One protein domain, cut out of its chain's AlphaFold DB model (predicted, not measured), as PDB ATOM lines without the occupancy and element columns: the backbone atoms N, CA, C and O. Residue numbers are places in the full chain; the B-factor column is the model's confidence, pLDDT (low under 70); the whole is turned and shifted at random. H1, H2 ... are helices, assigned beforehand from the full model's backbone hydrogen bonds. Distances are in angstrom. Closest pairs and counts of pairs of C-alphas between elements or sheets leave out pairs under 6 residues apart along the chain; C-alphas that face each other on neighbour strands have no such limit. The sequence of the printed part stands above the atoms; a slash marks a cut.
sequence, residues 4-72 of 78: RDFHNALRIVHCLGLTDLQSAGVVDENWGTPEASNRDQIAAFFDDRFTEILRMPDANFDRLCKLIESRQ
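This is residues 4 to 72 of the 78 residues of an uncharacterized protein of Nitratireductor indicus C115 (UniProt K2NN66). Five helices form a small elongated body with few contacts between them: H1 reaches to one end of the long axis, the late part of H5 meets H1, and the hairpin of H3 and H4 sits across from H2 and H5. The long link of residues 24 to 40 reaches the opposite end at Glu 35. The printed part has 69 residues, with H1 to H5 in that order and no named strand, class all helix. It is compact, with a radius of gyration of the C-alphas of 11.4 A and spans of 37 by 20 by 20 A.

Start with H1, residues 4 to 15; its residues 9 to 13 alone touch H5, residues 58 to 70, through residues 68 to 69 alone. Look at the closest C-alphas, Ala 9 and Ile 68, 6.1 A apart; the lines stand at 71 degrees, only just about perpendicular. H2, residues 18 to 23, is close to H5 but not clearly touching, with the C-alphas of Leu 21 and Leu 64 nearest at 7.5 A. Next find the helical hairpin of H3, residues 41 to 47, and H4, residues 49 to 55: they touch at the C-alphas of Phe 45 and Glu 52, 5.3 A apart, opposite ways at a tilt of 37 degrees, only just steep. H3 and H5 are apart. In all five helices, every O i to N i+4 pair is within hydrogen-bond range.

Find C-alpha 4 at (-12.500, -36.744, -29.698); from there H1 runs 16.3 A to Cys 15. H2 has 6 residues, H3 and H4 7 each. H5 begins at C-alpha 58, (1.058, -24.184, -45.840), and runs 18.3 A to C-alpha 70, (-15.561, -31.566, -43.697).

The farthest C-alphas, Arg 4 and Glu 35, are 37.7 A apart. The link H2 to H3 is long; the others are tight. The printed part has no cut, and no printed residue has pLDDT under 70.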
ATOM      1  N   ARG A   4     -11.754 -35.961 -28.702       92.56
ATOM      2  CA  ARG A   4     -12.500 -36.744 -29.698       92.56
ATOM      3  C   ARG A   4     -12.303 -36.187 -31.108       92.56
ATOM      4  O   ARG A   4     -12.092 -36.973 -32.024       92.56
ATOM      5  N   ASP A   5     -12.336 -34.868 -31.281       92.19
ATOM      6  CA  ASP A   5     -12.092 -34.221 -32.579       92.19
ATOM      7  C   ASP A   5     -10.664 -34.510 -33.065       92.19
ATOM      8  O   ASP A   5     -10.459 -34.821 -34.237       92.19
ATOM      9  N   PHE A   6      -9.695 -34.477 -32.142       93.31
ATOM     10  CA  PHE A   6      -8.304 -34.837 -32.413       93.31
ATOM     11  C   PHE A   6      -8.173 -36.307 -32.834       93.31
ATOM     12  O   PHE A   6      -7.633 -36.601 -33.897       93.31
ATOM     13  N   HIS A   7      -8.744 -37.236 -32.060       94.81
ATOM     14  CA  HIS A   7      -8.783 -38.656 -32.421       94.81
ATOM     15  C   HIS A   7      -9.427 -38.884 -33.800       94.81
ATOM     16  O   HIS A   7      -8.922 -39.656 -34.617       94.81
ATOM     17  N   ASN A   8     -10.531 -38.191 -34.092       95.50
ATOM     18  CA  ASN A   8     -11.192 -38.272 -35.388       95.50
ATOM     19  C   ASN A   8     -10.322 -37.724 -36.514       95.50
ATOM     20  O   ASN A   8     -10.301 -38.334 -37.576       95.50
ATOM     21  N   ALA A   9      -9.592 -36.630 -36.290       95.50
ATOM     22  CA  ALA A   9      -8.673 -36.083 -37.279       95.50
ATOM     23  C   ALA A   9      -7.598 -37.109 -37.662       95.50
ATOM     24  O   ALA A   9      -7.411 -37.369 -38.848       95.50
ATOM     25  N   LEU A  10      -6.977 -37.773 -36.677       95.19
ATOM     26  CA  LEU A  10      -5.998 -38.840 -36.929       95.19
ATOM     27  C   LEU A  10      -6.608 -39.988 -37.741       95.19
ATOM     28  O   LEU A  10      -6.038 -40.426 -38.740       95.19
ATOM     29  N   ARG A  11      -7.801 -40.449 -37.343       95.88
ATOM     30  CA  ARG A  11      -8.521 -41.513 -38.053       95.88
ATOM     31  C   ARG A  11      -8.848 -41.112 -39.492       95.88
ATOM     32  O   ARG A  11      -8.646 -41.906 -40.401       95.88
ATOM     33  N   ILE A  12      -9.347 -39.893 -39.700       96.50
ATOM     34  CA  ILE A  12      -9.683 -39.369 -41.026       96.50
ATOM     35  C   ILE A  12      -8.431 -39.338 -41.895       96.50
ATOM     36  O   ILE A  12      -8.465 -39.923 -42.970       96.50
ATOM     37  N   VAL A  13      -7.333 -38.740 -41.412       96.00
ATOM     38  CA  VAL A  13      -6.043 -38.672 -42.121       96.00
ATOM     39  C   VAL A  13      -5.574 -40.054 -42.557       96.00
ATOM     40  O   VAL A  13      -5.189 -40.218 -43.712       96.00
ATOM     41  N   HIS A  14      -5.644 -41.056 -41.677       95.06
ATOM     42  CA  HIS A  14      -5.275 -42.432 -42.016       95.06
ATOM     43  C   HIS A  14      -6.170 -43.065 -43.086       95.06
ATOM     44  O   HIS A  14      -5.694 -43.887 -43.866       95.06
ATOM     45  N   CYS A  15      -7.446 -42.686 -43.135       94.81
ATOM     46  CA  CYS A  15      -8.406 -43.198 -44.107       94.81
ATOM     47  C   CYS A  15      -8.431 -42.420 -45.434       94.81
ATOM     48  O   CYS A  15      -9.099 -42.874 -46.358       94.81
ATOM     49  N   LEU A  16      -7.750 -41.272 -45.550       95.69
ATOM     50  CA  LEU A  16      -7.710 -40.516 -46.807       95.69
ATOM     51  C   LEU A  16      -6.972 -41.313 -47.887       95.69
ATOM     52  O   LEU A  16      -5.833 -41.748 -47.673       95.69
ATOM     53  N   GLY A  17      -7.609 -41.464 -49.046       95.06
ATOM     54  CA  GLY A  17      -6.994 -41.993 -50.263       95.06
ATOM     55  C   GLY A  17      -6.495 -40.886 -51.196       95.06
ATOM     56  O   GLY A  17      -6.800 -39.711 -51.006       95.06
ATOM     57  N   LEU A  18      -5.763 -41.260 -52.249       92.81
ATOM     58  CA  LEU A  18      -5.217 -40.293 -53.214       92.81
ATOM     59  C   LEU A  18      -6.322 -39.471 -53.888       92.81
ATOM     60  O   LEU A  18      -6.213 -38.253 -53.985       92.81
ATOM     61  N   THR A  19      -7.420 -40.121 -54.276       94.44
ATOM     62  CA  THR A  19      -8.574 -39.454 -54.891       94.44
ATOM     63  C   THR A  19      -9.189 -38.395 -53.978       94.44
ATOM     64  O   THR A  19      -9.608 -37.349 -54.466       94.44
ATOM     65  N   ASP A  20      -9.210 -38.624 -52.661       95.56
ATOM     66  CA  ASP A  20      -9.710 -37.643 -51.695       95.56
ATOM     67  C   ASP A  20      -8.828 -36.393 -51.677       95.56
ATOM     68  O   ASP A  20      -9.328 -35.270 -51.719       95.56
ATOM     69  N   LEU A  21      -7.510 -36.607 -51.639       94.19
ATOM     70  CA  LEU A  21      -6.514 -35.541 -51.601       94.19
ATOM     71  C   LEU A  21      -6.526 -34.724 -52.899       94.19
ATOM     72  O   LEU A  21      -6.510 -33.497 -52.846       94.19
ATOM     73  N   GLN A  22      -6.621 -35.386 -54.054       93.50
ATOM     74  CA  GLN A  22      -6.736 -34.731 -55.360       93.50
ATOM     75  C   GLN A  22      -8.042 -33.943 -55.488       93.50
ATOM     76  O   GLN A  22      -8.024 -32.779 -55.875       93.50
ATOM     77  N   SER A  23      -9.176 -34.541 -55.105       93.62
ATOM     78  CA  SER A  23     -10.490 -33.882 -55.202       93.62
ATOM     79  C   SER A  23     -10.596 -32.656 -54.293       93.62
ATOM     80  O   SER A  23     -11.311 -31.710 -54.611       93.62
ATOM     81  N   ALA A  24      -9.879 -32.657 -53.167       94.25
ATOM     82  CA  ALA A  24      -9.786 -31.517 -52.260       94.25
ATOM     83  C   ALA A  24      -8.691 -30.502 -52.651       94.25
ATOM     84  O   ALA A  24      -8.517 -29.500 -51.955       94.25
ATOM     85  N   GLY A  25      -7.934 -30.756 -53.725       92.81
ATOM     86  CA  GLY A  25      -6.808 -29.921 -54.155       92.81
ATOM     87  C   GLY A  25      -5.636 -29.901 -53.169       92.81
ATOM     88  O   GLY A  25      -4.838 -28.966 -53.181       92.81
ATOM     89  N   VAL A  26      -5.549 -30.891 -52.273       93.31
ATOM     90  CA  VAL A  26      -4.404 -31.064 -51.362       93.31
ATOM     91  C   VAL A  26      -3.160 -31.447 -52.156       93.31
ATOM     92  O   VAL A  26      -2.072 -30.988 -51.835       93.31
ATOM     93  N   VAL A  27      -3.331 -32.256 -53.203       91.12
ATOM     94  CA  VAL A  27      -2.301 -32.510 -54.215       91.12
ATOM     95  C   VAL A  27      -2.476 -31.487 -55.329       91.12
ATOM     96  O   VAL A  27      -3.560 -31.401 -55.907       91.12
ATOM     97  N   ASP A  28      -1.430 -30.718 -55.611       85.00
ATOM     98  CA  ASP A  28      -1.404 -29.703 -56.665       85.00
ATOM     99  C   ASP A  28      -0.012 -29.613 -57.311       85.00
ATOM    100  O   ASP A  28       0.880 -30.398 -57.004       85.00
ATOM    101  N   GLU A  29       0.185 -28.656 -58.219       77.25
ATOM    102  CA  GLU A  29       1.461 -28.462 -58.925       77.25
ATOM    103  C   GLU A  29       2.648 -28.154 -57.994       77.25
ATOM    104  O   GLU A  29       3.791 -28.338 -58.403       77.25
ATOM    105  N   ASN A  30       2.394 -27.717 -56.753       77.88
ATOM    106  CA  ASN A  30       3.421 -27.384 -55.764       77.88
ATOM    107  C   ASN A  30       3.695 -28.519 -54.768       77.88
ATOM    108  O   ASN A  30       4.662 -28.440 -54.004       77.88
ATOM    109  N   TRP A  31       2.857 -29.558 -54.730       85.56
ATOM    110  CA  TRP A  31       3.056 -30.709 -53.857       85.56
ATOM    111  C   TRP A  31       2.359 -31.958 -54.394       85.56
ATOM    112  O   TRP A  31       1.144 -31.979 -54.602       85.56
ATOM    113  N   GLY A  32       3.125 -33.038 -54.528       78.19
ATOM    114  CA  GLY A  32       2.633 -34.321 -55.020       78.19
ATOM    115  C   GLY A  32       2.804 -34.529 -56.526       78.19
ATOM    116  O   GLY A  32       2.277 -35.505 -57.059       78.19
ATOM    117  N   THR A  33       3.553 -33.652 -57.196       76.50
ATOM    118  CA  THR A  33       3.962 -33.785 -58.599       76.50
ATOM    119  C   THR A  33       5.477 -33.994 -58.722       76.50
ATOM    120  O   THR A  33       6.233 -33.570 -57.841       76.50
ATOM    121  N   PRO A  34       5.950 -34.621 -59.816       75.19
ATOM    122  CA  PRO A  34       7.382 -34.739 -60.100       75.19
ATOM    123  C   PRO A  34       8.100 -33.386 -60.228       75.19
ATOM    124  O   PRO A  34       9.286 -33.287 -59.924       75.19
ATOM    125  N   GLU A  35       7.401 -32.336 -60.667       76.81
ATOM    126  CA  GLU A  35       7.961 -30.990 -60.828       76.81
ATOM    127  C   GLU A  35       8.187 -30.289 -59.480       76.81
ATOM    128  O   GLU A  35       9.138 -29.519 -59.338       76.81
ATOM    129  N   ALA A  36       7.350 -30.580 -58.478       80.00
ATOM    130  CA  ALA A  36       7.477 -30.031 -57.130       80.00
ATOM    131  C   ALA A  36       8.615 -30.677 -56.325       80.00
ATOM    132  O   ALA A  36       9.175 -30.061 -55.413       80.00
ATOM    133  N   SER A  37       8.950 -31.938 -56.616       81.94
ATOM    134  CA  SER A  37       9.974 -32.671 -55.880       81.94
ATOM    135  C   SER A  37      10.553 -33.839 -56.670       81.94
ATOM    136  O   SER A  37       9.832 -34.645 -57.245       81.94
ATOM    137  N   ASN A  38      11.869 -34.027 -56.552       82.75
ATOM    138  CA  ASN A  38      12.567 -35.208 -57.076       82.75
ATOM    139  C   ASN A  38      12.194 -36.515 -56.348       82.75
ATOM    140  O   ASN A  38      12.619 -37.594 -56.761       82.75
ATOM    141  N   ARG A  39      11.467 -36.434 -55.228       85.75
ATOM    142  CA  ARG A  39      10.959 -37.584 -54.472       85.75
ATOM    143  C   ARG A  39       9.474 -37.750 -54.767       85.75
ATOM    144  O   ARG A  39       8.746 -36.765 -54.780       85.75
ATOM    145  N   ASP A  40       9.014 -38.994 -54.857       88.81
ATOM    146  CA  ASP A  40       7.582 -39.300 -54.882       88.81
ATOM    147  C   ASP A  40       6.933 -38.944 -53.530       88.81
ATOM    148  O   ASP A  40       6.923 -39.727 -52.577       88.81
ATOM    149  N   GLN A  41       6.449 -37.705 -53.425       90.12
ATOM    150  CA  GLN A  41       5.806 -37.166 -52.224       90.12
ATOM    151  C   GLN A  41       4.491 -37.884 -51.914       90.12
ATOM    152  O   GLN A  41       4.133 -38.005 -50.746       90.12
ATOM    153  N   ILE A  42       3.794 -38.384 -52.937       91.38
ATOM    154  CA  ILE A  42       2.532 -39.100 -52.764       91.38
ATOM    155  C   ILE A  42       2.792 -40.463 -52.137       91.38
ATOM    156  O   ILE A  42       2.178 -40.796 -51.124       91.38
ATOM    157  N   ALA A  43       3.733 -41.230 -52.689       91.56
ATOM    158  CA  ALA A  43       4.142 -42.497 -52.098       91.56
ATOM    159  C   ALA A  43       4.684 -42.300 -50.674       91.56
ATOM    160  O   ALA A  43       4.267 -43.011 -49.763       91.56
ATOM    161  N   ALA A  44       5.536 -41.287 -50.458       91.75
ATOM    162  CA  ALA A  44       6.064 -40.962 -49.133       91.75
ATOM    163  C   ALA A  44       4.958 -40.592 -48.133       91.75
ATOM    164  O   ALA A  44       5.025 -40.989 -46.974       91.75
ATOM    165  N   PHE A  45       3.920 -39.872 -48.569       93.56
ATOM    166  CA  PHE A  45       2.786 -39.533 -47.714       93.56
ATOM    167  C   PHE A  45       2.003 -40.775 -47.295       93.56
ATOM    168  O   PHE A  45       1.562 -40.859 -46.155       93.56
ATOM    169  N   PHE A  46       1.814 -41.750 -48.185       93.94
ATOM    170  CA  PHE A  46       1.123 -42.991 -47.824       93.94
ATOM    171  C   PHE A  46       1.956 -43.917 -46.931       93.94
ATOM    172  O   PHE A  46       1.359 -44.675 -46.165       93.94
ATOM    173  N   ASP A  47       3.284 -43.820 -46.997       94.56
ATOM    174  CA  ASP A  47       4.224 -44.529 -46.122       94.56
ATOM    175  C   ASP A  47       4.293 -43.899 -44.715       94.56
ATOM    176  O   ASP A  47       4.071 -44.579 -43.714       94.56
ATOM    177  N   ASP A  48       4.486 -42.576 -44.629       94.31
ATOM    178  CA  ASP A  48       4.516 -41.815 -43.373       94.31
ATOM    179  C   ASP A  48       3.718 -40.507 -43.478       94.31
ATOM    180  O   ASP A  48       4.233 -39.414 -43.740       94.31
ATOM    181  N   ARG A  49       2.416 -40.626 -43.209       93.94
ATOM    182  CA  ARG A  49       1.461 -39.515 -43.306       93.94
ATOM    183  C   ARG A  49       1.834 -38.347 -42.406       93.94
ATOM    184  O   ARG A  49       1.722 -37.202 -42.823       93.94
ATOM    185  N   PHE A  50       2.242 -38.601 -41.165       93.44
ATOM    186  CA  PHE A  50       2.421 -37.521 -40.192       93.44
ATOM    187  C   PHE A  50       3.680 -36.715 -40.470       93.44
ATOM    188  O   PHE A  50       3.624 -35.485 -40.445       93.44
ATOM    189  N   THR A  51       4.787 -37.380 -40.794       93.50
ATOM    190  CA  THR A  51       6.011 -36.681 -41.190       93.50
ATOM    191  C   THR A  51       5.780 -35.842 -42.443       93.50
ATOM    192  O   THR A  51       6.246 -34.706 -42.520       93.50
ATOM    193  N   GLU A  52       5.028 -36.361 -43.413       93.31
ATOM    194  CA  GLU A  52       4.771 -35.635 -44.654       93.31
ATOM    195  C   GLU A  52       3.757 -34.498 -44.500       93.31
ATOM    196  O   GLU A  52       3.918 -33.468 -45.146       93.31
ATOM    197  N   ILE A  53       2.801 -34.598 -43.573       94.56
ATOM    198  CA  ILE A  53       1.956 -33.458 -43.181       94.56
ATOM    199  C   ILE A  53       2.805 -32.312 -42.620       94.56
ATOM    200  O   ILE A  53       2.566 -31.161 -42.964       94.56
ATOM    201  N   LEU A  54       3.818 -32.607 -41.799       92.06
ATOM    202  CA  LEU A  54       4.704 -31.582 -41.225       92.06
ATOM    203  C   LEU A  54       5.627 -30.921 -42.262       92.06
ATOM    204  O   LEU A  54       6.168 -29.849 -42.001       92.06
ATOM    205  N   ARG A  55       5.847 -31.568 -43.409       88.75
ATOM    206  CA  ARG A  55       6.687 -31.075 -44.516       88.75
ATOM    207  C   ARG A  55       5.879 -30.446 -45.649       88.75
ATOM    208  O   ARG A  55       6.463 -29.940 -46.606       88.75
ATOM    209  N   MET A  56       4.557 -30.541 -45.575       90.81
ATOM    210  CA  MET A  56       3.640 -30.042 -46.585       90.81
ATOM    211  C   MET A  56       3.662 -28.502 -46.605       90.81
ATOM    212  O   MET A  56       3.695 -27.893 -45.539       90.81
ATOM    213  N   PRO A  57       3.618 -27.855 -47.785       92.25
ATOM    214  CA  PRO A  57       3.461 -26.407 -47.867       92.25
ATOM    215  C   PRO A  57       2.162 -25.933 -47.203       92.25
ATOM    216  O   PRO A  57       1.136 -26.610 -47.293       92.25
ATOM    217  N   ASP A  58       2.183 -24.735 -46.614       93.81
ATOM    218  CA  ASP A  58       1.058 -24.184 -45.840       93.81
ATOM    219  C   ASP A  58      -0.270 -24.193 -46.616       93.81
ATOM    220  O   ASP A  58      -1.308 -24.574 -46.081       93.81
ATOM    221  N   ALA A  59      -0.250 -23.854 -47.911       93.75
ATOM    222  CA  ALA A  59      -1.456 -23.836 -48.741       93.75
ATOM    223  C   ALA A  59      -2.097 -25.228 -48.901       93.75
ATOM    224  O   ALA A  59      -3.324 -25.362 -48.892       93.75
ATOM    225  N   ASN A  60      -1.280 -26.272 -49.043       94.88
ATOM    226  CA  ASN A  60      -1.736 -27.655 -49.145       94.88
ATOM    227  C   ASN A  60      -2.209 -28.156 -47.771       94.88
ATOM    228  O   ASN A  60      -3.247 -28.817 -47.682       94.88
ATOM    229  N   PHE A  61      -1.512 -27.761 -46.699       95.56
ATOM    230  CA  PHE A  61      -1.904 -28.058 -45.323       95.56
ATOM    231  C   PHE A  61      -3.267 -27.445 -44.969       95.56
ATOM    232  O   PHE A  61      -4.131 -28.135 -44.428       95.56
ATOM    233  N   ASP A  62      -3.529 -26.198 -45.362       96.44
ATOM    234  CA  ASP A  62      -4.827 -25.543 -45.165       96.44
ATOM    235  C   ASP A  62      -5.969 -26.292 -45.864       96.44
ATOM    236  O   ASP A  62      -7.071 -26.433 -45.322       96.44
ATOM    237  N   ARG A  63      -5.724 -26.808 -47.074       96.62
ATOM    238  CA  ARG A  63      -6.706 -27.627 -47.804       96.62
ATOM    239  C   ARG A  63      -6.917 -28.977 -47.130       96.62
ATOM    240  O   ARG A  63      -8.058 -29.431 -47.033       96.62
ATOM    241  N   LEU A  64      -5.852 -29.590 -46.612       96.25
ATOM    242  CA  LEU A  64      -5.942 -30.828 -45.845       96.25
ATOM    243  C   LEU A  64      -6.772 -30.620 -44.572       96.25
ATOM    244  O   LEU A  64      -7.664 -31.422 -44.292       96.25
ATOM    245  N   CYS A  65      -6.546 -29.526 -43.846       95.88
ATOM    246  CA  CYS A  65      -7.335 -29.156 -42.673       95.88
ATOM    247  C   CYS A  65      -8.825 -29.022 -43.016       95.88
ATOM    248  O   CYS A  65      -9.653 -29.664 -42.372       95.88
ATOM    249  N   LYS A  66      -9.172 -28.295 -44.086       96.81
ATOM    250  CA  LYS A  66     -10.567 -28.165 -44.553       96.81
ATOM    251  C   LYS A  66     -11.190 -29.510 -44.928       96.81
ATOM    252  O   LYS A  66     -12.351 -29.768 -44.605       96.81
ATOM    253  N   LEU A  67     -10.430 -30.386 -45.585       96.88
ATOM    254  CA  LEU A  67     -10.884 -31.737 -45.909       96.88
ATOM    255  C   LEU A  67     -11.175 -32.541 -44.635       96.88
ATOM    256  O   LEU A  67     -12.237 -33.160 -44.536       96.88
ATOM    257  N   ILE A  68     -10.274 -32.508 -43.651       96.00
ATOM    258  CA  ILE A  68     -10.461 -33.190 -42.366       96.00
ATOM    259  C   ILE A  68     -11.699 -32.648 -41.650       96.00
ATOM    260  O   ILE A  68     -12.537 -33.437 -41.215       96.00
ATOM    261  N   GLU A  69     -11.849 -31.326 -41.569       94.69
ATOM    262  CA  GLU A  69     -13.006 -30.666 -40.956       94.69
ATOM    263  C   GLU A  69     -14.320 -31.081 -41.619       94.69
ATOM    264  O   GLU A  69     -15.267 -31.441 -40.921       94.69
ATOM    265  N   SER A  70     -14.366 -31.135 -42.955       95.06
ATOM    266  CA  SER A  70     -15.561 -31.566 -43.697       95.06
ATOM    267  C   SER A  70     -15.979 -33.015 -43.408       95.06
ATOM    268  O   SER A  70     -17.144 -33.372 -43.577       95.06
ATOM    269  N   ARG A  71     -15.034 -33.850 -42.954       94.69
ATOM    270  CA  ARG A  71     -15.239 -35.268 -42.622       94.69
ATOM    271  C   ARG A  71     -15.411 -35.517 -41.127       94.69
ATOM    272  O   ARG A  71     -15.613 -36.669 -40.726       94.69
ATOM    273  N   GLN A  72     -15.330 -34.479 -40.295       93.25
ATOM    274  CA  GLN A  72     -15.626 -34.618 -38.876       93.25
ATOM    275  C   GLN A  72     -17.084 -35.068 -38.716       93.25
ATOM    276  O   GLN A  72     -17.987 -34.482 -39.321       93.25
TER     277      GLN A  72